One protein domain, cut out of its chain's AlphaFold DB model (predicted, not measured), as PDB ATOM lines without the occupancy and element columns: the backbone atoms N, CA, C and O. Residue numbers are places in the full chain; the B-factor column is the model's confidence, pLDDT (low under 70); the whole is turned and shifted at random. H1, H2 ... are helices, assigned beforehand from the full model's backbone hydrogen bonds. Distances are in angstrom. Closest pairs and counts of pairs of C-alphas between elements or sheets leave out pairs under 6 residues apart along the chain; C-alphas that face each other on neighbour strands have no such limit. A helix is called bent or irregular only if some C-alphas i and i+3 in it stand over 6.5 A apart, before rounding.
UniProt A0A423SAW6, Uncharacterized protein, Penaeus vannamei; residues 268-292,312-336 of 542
ATOM      1  N   PHE A 268      24.197  -6.834  51.263       60.12
ATOM      2  CA  PHE A 268      23.683  -5.595  51.848       60.12
ATOM      3  C   PHE A 268      24.292  -4.334  51.224       60.12
ATOM      4  O   PHE A 268      23.634  -3.302  51.178       60.12
ATOM      5  N   SER A 269      25.527  -4.403  50.718       66.25
ATOM      6  CA  SER A 269      26.238  -3.245  50.153       66.25
ATOM      7  C   SER A 269      26.022  -3.052  48.646       66.25
ATOM      8  O   SER A 269      26.093  -1.922  48.158       66.25
ATOM      9  N   PHE A 270      25.669  -4.106  47.904       69.00
ATOM     10  CA  PHE A 270      25.430  -4.034  46.458       69.00
ATOM     11  C   PHE A 270      24.375  -2.996  46.010       69.00
ATOM     12  O   PHE A 270      24.661  -2.251  45.067       69.00
ATOM     13  N   PRO A 271      23.198  -2.854  46.664       74.94
ATOM     14  CA  PRO A 271      22.213  -1.849  46.256       74.94
ATOM     15  C   PRO A 271      22.654  -0.405  46.539       74.94
ATOM     16  O   PRO A 271      22.093   0.512  45.947       74.94
ATOM     17  N   PHE A 272      23.664  -0.186  47.390       72.69
ATOM     18  CA  PHE A 272      24.206   1.147  47.688       72.69
ATOM     19  C   PHE A 272      25.411   1.504  46.809       72.69
ATOM     20  O   PHE A 272      25.591   2.667  46.450       72.69
ATOM     21  N   ILE A 273      26.208   0.512  46.402       76.50
ATOM     22  CA  ILE A 273      27.395   0.719  45.559       76.50
ATOM     23  C   ILE A 273      27.010   1.194  44.152       76.50
ATOM     24  O   ILE A 273      27.654   2.089  43.614       76.50
ATOM     25  N   ILE A 274      25.948   0.646  43.554       76.00
ATOM     26  CA  ILE A 274      25.511   1.024  42.198       76.00
ATOM     27  C   ILE A 274      25.088   2.504  42.100       76.00
ATOM     28  O   ILE A 274      25.638   3.205  41.248       76.00
ATOM     29  N   PRO A 275      24.161   3.026  42.931       75.12
ATOM     30  CA  PRO A 275      23.803   4.443  42.886       75.12
ATOM     31  C   PRO A 275      24.985   5.342  43.258       75.12
ATOM     32  O   PRO A 275      25.107   6.424  42.694       75.12
ATOM     33  N   PHE A 276      25.894   4.885  44.125       74.50
ATOM     34  CA  PHE A 276      27.116   5.616  44.454       74.50
ATOM     35  C   PHE A 276      28.078   5.735  43.261       74.50
ATOM     36  O   PHE A 276      28.537   6.829  42.940       74.50
ATOM     37  N   LEU A 277      28.334   4.633  42.551       80.56
ATOM     38  CA  LEU A 277      29.158   4.634  41.340       80.56
ATOM     39  C   LEU A 277      28.522   5.473  40.229       80.56
ATOM     40  O   LEU A 277      29.236   6.180  39.526       80.56
ATOM     41  N   LEU A 278      27.193   5.455  40.098       78.25
ATOM     42  CA  LEU A 278      26.459   6.330  39.179       78.25
ATOM     43  C   LEU A 278      26.584   7.811  39.563       78.25
ATOM     44  O   LEU A 278      26.818   8.645  38.688       78.25
ATOM     45  N   LEU A 279      26.479   8.134  40.854       79.56
ATOM     46  CA  LEU A 279      26.637   9.494  41.372       79.56
ATOM     47  C   LEU A 279      28.065  10.020  41.168       79.56
ATOM     48  O   LEU A 279      28.238  11.199  40.879       79.56
ATOM     49  N   LEU A 280      29.079   9.155  41.277       78.44
ATOM     50  CA  LEU A 280      30.482   9.499  41.025       78.44
ATOM     51  C   LEU A 280      30.795   9.597  39.522       78.44
ATOM     52  O   LEU A 280      31.535  10.479  39.089       78.44
ATOM     53  N   ALA A 281      30.224   8.702  38.712       78.81
ATOM     54  CA  ALA A 281      30.462   8.653  37.274       78.81
ATOM     55  C   ALA A 281      29.796   9.818  36.532       78.81
ATOM     56  O   ALA A 281      30.347  10.292  35.542       78.81
ATOM     57  N   PHE A 282      28.643  10.309  36.997       81.25
ATOM     58  CA  PHE A 282      27.905  11.365  36.302       81.25
ATOM     59  C   PHE A 282      28.691  12.692  36.185       81.25
ATOM     60  O   PHE A 282      28.817  13.184  35.064       81.25
ATOM     61  N   PRO A 283      29.305  13.249  37.252       76.12
ATOM     62  CA  PRO A 283      30.168  14.430  37.155       76.12
ATOM     63  C   PRO A 283      31.404  14.205  36.282       76.12
ATOM     64  O   PRO A 283      31.774  15.089  35.513       76.12
ATOM     65  N   LEU A 284      32.027  13.023  36.365       78.06
ATOM     66  CA  LEU A 284      33.201  12.672  35.557       78.06
ATOM     67  C   LEU A 284      32.855  12.587  34.066       78.06
ATOM     68  O   LEU A 284      33.624  13.039  33.219       78.06
ATOM     69  N   LEU A 285      31.677  12.054  33.745       80.12
ATOM     70  CA  LEU A 285      31.174  11.952  32.380       80.12
ATOM     71  C   LEU A 285      30.763  13.331  31.842       80.12
ATOM     72  O   LEU A 285      31.081  13.653  30.701       80.12
ATOM     73  N   LEU A 286      30.154  14.185  32.676       80.19
ATOM     74  CA  LEU A 286      29.875  15.585  32.334       80.19
ATOM     75  C   LEU A 286      31.169  16.370  32.070       80.19
ATOM     76  O   LEU A 286      31.257  17.115  31.095       80.19
ATOM     77  N   PHE A 287      32.190  16.155  32.904       79.81
ATOM     78  CA  PHE A 287      33.510  16.750  32.735       79.81
ATOM     79  C   PHE A 287      34.163  16.277  31.430       79.81
ATOM     80  O   PHE A 287      34.565  17.111  30.621       79.81
ATOM     81  N   GLY A 288      34.178  14.967  31.164       78.25
ATOM     82  CA  GLY A 288      34.727  14.395  29.930       78.25
ATOM     83  C   GLY A 288      33.988  14.820  28.654       78.25
ATOM     84  O   GLY A 288      34.607  14.974  27.600       78.25
ATOM     85  N   LEU A 289      32.672  15.050  28.728       77.62
ATOM     86  CA  LEU A 289      31.899  15.622  27.621       77.62
ATOM     87  C   LEU A 289      32.225  17.105  27.411       77.62
ATOM     88  O   LEU A 289      32.372  17.539  26.269       77.62
ATOM     89  N   SER A 290      32.386  17.873  28.494       70.31
ATOM     90  CA  SER A 290      32.729  19.298  28.416       70.31
ATOM     91  C   SER A 290      34.117  19.528  27.812       70.31
ATOM     92  O   SER A 290      34.279  20.404  26.963       70.31
ATOM     93  N   THR A 291      35.098  18.687  28.160       71.44
ATOM     94  CA  THR A 291      36.449  18.773  27.600       71.44
ATOM     95  C   THR A 291      36.461  18.374  26.125       71.44
ATOM     96  O   THR A 291      37.002  19.116  25.309       71.44
ATOM     97  N   ASN A 292      35.773  17.295  25.734       70.00
ATOM     98  CA  ASN A 292      35.691  16.892  24.323       70.00
ATOM     99  C   ASN A 292      34.981  17.921  23.428       70.00
ATOM    100  O   ASN A 292      35.444  18.184  22.318       70.00
ATOM    101  N   LEU A 312      33.959  26.823  33.888       84.50
ATOM    102  CA  LEU A 312      33.475  25.436  33.853       84.50
ATOM    103  C   LEU A 312      33.926  24.616  35.072       84.50
ATOM    104  O   LEU A 312      33.166  23.787  35.571       84.50
ATOM    105  N   LEU A 313      35.136  24.854  35.582       86.81
ATOM    106  CA  LEU A 313      35.667  24.154  36.755       86.81
ATOM    107  C   LEU A 313      34.959  24.560  38.044       86.81
ATOM    108  O   LEU A 313      34.747  23.707  38.898       86.81
ATOM    109  N   LEU A 314      34.572  25.828  38.193       89.44
ATOM    110  CA  LEU A 314      33.921  26.322  39.408       89.44
ATOM    111  C   LEU A 314      32.618  25.564  39.760       89.44
ATOM    112  O   LEU A 314      32.521  25.066  40.884       89.44
ATOM    113  N   PRO A 315      31.635  25.395  38.848       85.75
ATOM    114  CA  PRO A 315      30.433  24.619  39.142       85.75
ATOM    115  C   PRO A 315      30.731  23.125  39.300       85.75
ATOM    116  O   PRO A 315      30.121  22.481  40.148       85.75
ATOM    117  N   ALA A 316      31.695  22.568  38.556       84.12
ATOM    118  CA  ALA A 316      32.092  21.168  38.716       84.12
ATOM    119  C   ALA A 316      32.697  20.902  40.107       84.12
ATOM    120  O   ALA A 316      32.343  19.922  40.762       84.12
ATOM    121  N   PHE A 317      33.553  21.805  40.589       88.81
ATOM    122  CA  PHE A 317      34.157  21.722  41.917       88.81
ATOM    123  C   PHE A 317      33.118  21.942  43.018       88.81
ATOM    124  O   PHE A 317      33.132  21.239  44.023       88.81
ATOM    125  N   SER A 318      32.169  22.859  42.808       85.50
ATOM    126  CA  SER A 318      31.049  23.077  43.728       85.50
ATOM    127  C   SER A 318      30.144  21.845  43.835       85.50
ATOM    128  O   SER A 318      29.804  21.436  44.942       85.50
ATOM    129  N   LEU A 319      29.822  21.194  42.712       88.50
ATOM    130  CA  LEU A 319      29.035  19.956  42.695       88.50
ATOM    131  C   LEU A 319      29.776  18.784  43.344       88.50
ATOM    132  O   LEU A 319      29.158  17.999  44.061       88.50
ATOM    133  N   LEU A 320      31.090  18.674  43.128       87.44
ATOM    134  CA  LEU A 320      31.923  17.655  43.768       87.44
ATOM    135  C   LEU A 320      32.051  17.889  45.278       87.44
ATOM    136  O   LEU A 320      31.988  16.949  46.065       87.44
ATOM    137  N   TRP A 321      32.181  19.146  45.697       91.81
ATOM    138  CA  TRP A 321      32.200  19.493  47.113       91.81
ATOM    139  C   TRP A 321      30.850  19.207  47.773       91.81
ATOM    140  O   TRP A 321      30.804  18.600  48.839       91.81
ATOM    141  N   LEU A 322      29.746  19.576  47.119       90.69
ATOM    142  CA  LEU A 322      28.397  19.302  47.606       90.69
ATOM    143  C   LEU A 322      28.130  17.794  47.698       90.69
ATOM    144  O   LEU A 322      27.572  17.342  48.693       90.69
ATOM    145  N   SER A 323      28.562  17.004  46.707       84.81
ATOM    146  CA  SER A 323      28.404  15.547  46.751       84.81
ATOM    147  C   SER A 323      29.222  14.923  47.880       84.81
ATOM    148  O   SER A 323      28.706  14.053  48.578       84.81
ATOM    149  N   LEU A 324      30.443  15.409  48.130       87.88
ATOM    150  CA  LEU A 324      31.268  14.980  49.258       87.88
ATOM    151  C   LEU A 324      30.615  15.331  50.602       87.88
ATOM    152  O   LEU A 324      30.582  14.498  51.506       87.88
ATOM    153  N   LEU A 325      30.058  16.538  50.721       92.75
ATOM    154  CA  LEU A 325      29.420  17.037  51.940       92.75
ATOM    155  C   LEU A 325      28.124  16.275  52.255       92.75
ATOM    156  O   LEU A 325      27.836  16.009  53.419       92.75
ATOM    157  N   VAL A 326      27.387  15.857  51.221       89.38
ATOM    158  CA  VAL A 326      26.232  14.959  51.355       89.38
ATOM    159  C   VAL A 326      26.676  13.531  51.668       89.38
ATOM    160  O   VAL A 326      26.038  12.882  52.484       89.38
ATOM    161  N   LEU A 327      27.764  13.033  51.073       86.69
ATOM    162  CA  LEU A 327      28.241  11.659  51.256       86.69
ATOM    163  C   LEU A 327      28.830  11.404  52.649       86.69
ATOM    164  O   LEU A 327      28.616  10.333  53.217       86.69
ATOM    165  N   LEU A 328      29.571  12.370  53.189       91.94
ATOM    166  CA  LEU A 328      30.267  12.260  54.470       91.94
ATOM    167  C   LEU A 328      29.362  11.769  55.622       91.94
ATOM    168  O   LEU A 328      29.752  10.804  56.284       91.94
ATOM    169  N   PRO A 329      28.158  12.334  55.867       90.69
ATOM    170  CA  PRO A 329      27.280  11.849  56.930       90.69
ATOM    171  C   PRO A 329      26.748  10.436  56.673       90.69
ATOM    172  O   PRO A 329      26.601   9.683  57.631       90.69
ATOM    173  N   PHE A 330      26.509  10.032  55.418       88.44
ATOM    174  CA  PHE A 330      26.121   8.647  55.122       88.44
ATOM    175  C   PHE A 330      27.265   7.682  55.418       88.44
ATOM    176  O   PHE A 330      27.042   6.649  56.040       88.44
ATOM    177  N   LEU A 331      28.491   8.027  55.019       88.00
ATOM    178  CA  LEU A 331      29.666   7.200  55.286       88.00
ATOM    179  C   LEU A 331      29.918   7.064  56.793       88.00
ATOM    180  O   LEU A 331      30.157   5.959  57.277       88.00
ATOM    181  N   LEU A 332      29.791   8.170  57.534       90.31
ATOM    182  CA  LEU A 332      29.882   8.181  58.993       90.31
ATOM    183  C   LEU A 332      28.776   7.322  59.621       90.31
ATOM    184  O   LEU A 332      29.057   6.506  60.492       90.31
ATOM    185  N   PHE A 333      27.533   7.459  59.152       92.06
ATOM    186  CA  PHE A 333      26.405   6.667  59.632       92.06
ATOM    187  C   PHE A 333      26.615   5.171  59.384       92.06
ATOM    188  O   PHE A 333      26.439   4.379  60.304       92.06
ATOM    189  N   PHE A 334      27.047   4.775  58.184       88.44
ATOM    190  CA  PHE A 334      27.365   3.379  57.877       88.44
ATOM    191  C   PHE A 334      28.531   2.858  58.718       88.44
ATOM    192  O   PHE A 334      28.481   1.724  59.184       88.44
ATOM    193  N   HIS A 335      29.559   3.676  58.948       87.88
ATOM    194  CA  HIS A 335      30.679   3.296  59.800       87.88
ATOM    195  C   HIS A 335      30.241   3.089  61.255       87.88
ATOM    196  O   HIS A 335      30.596   2.080  61.859       87.88
ATOM    197  N   LEU A 336      29.410   3.986  61.791       90.56
ATOM    198  CA  LEU A 336      28.815   3.842  63.120       90.56
ATOM    199  C   LEU A 336      27.897   2.621  63.187       90.56
ATOM    200  O   LEU A 336      27.960   1.872  64.153       90.56
TER     201      LEU A 336
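What this domain is: This is residues 268 to 292 and 312 to 336 of the 542 residues of an uncharacterized protein of Penaeus vannamei (UniProt A0A423SAW6). Two long helices, H1 and H2, lie side by side and run opposite ways as a flat, loosely joined pair, touching over a short stretch, residues 283 to 287 of H1 and 316 to 320 of H2. At one end of the pair, residues 268 to 275 of H1 and 328 to 336 of H2 stand free, and at the other end lies the cut between the last residue of H1, Asn 292, and the first of H2, Leu 312, with residues 293 to 311 not printed. The printed part has 50 residues with two named helices, H1 then H2, and no named strand; its class is all helix. It is loose, with a radius of gyration of the C-alphas of 12.9 A, and spans 39 by 20 by 8 A.

Where its parts are: H1 is residues 268 to 292, 37.5 A from its first C-alpha at (23.683, -5.595, 51.848) to its last at (35.691, 16.892, 24.323). It is only just irregular: C-alphas 268 and 271 are 6.9 A apart. H2 is residues 312 to 336, 36.7 A long, ending with C-alpha 336 at (28.815, 3.842, 63.120). It is neither bent nor irregular, but only just: C-alphas 326 and 329 are 6.5 A apart.

How they stand to each other: H1 and H2 touch, with 4 pairs of C-alphas within 8 A; the closest C-alphas are those of Pro 283 and Ala 316, 7.2 A apart. They run opposite ways at a shallow tilt of 10 degrees, with centres 12.8 A apart. O i to N i+4 pairs are within hydrogen-bond range in 16 of 21 cases in H1 and 18 of 21 in H2.

The domain as a whole: The two C-alphas farthest apart, those of Asn 292 and Leu 336, are 41.5 A apart. Residues 293 to 311 are cut out, and C-alphas 292 and 312 stand 13.0 A apart across the cut. The mean pLDDT of the printed part is 81.9; residues 268 to 270 are under 70.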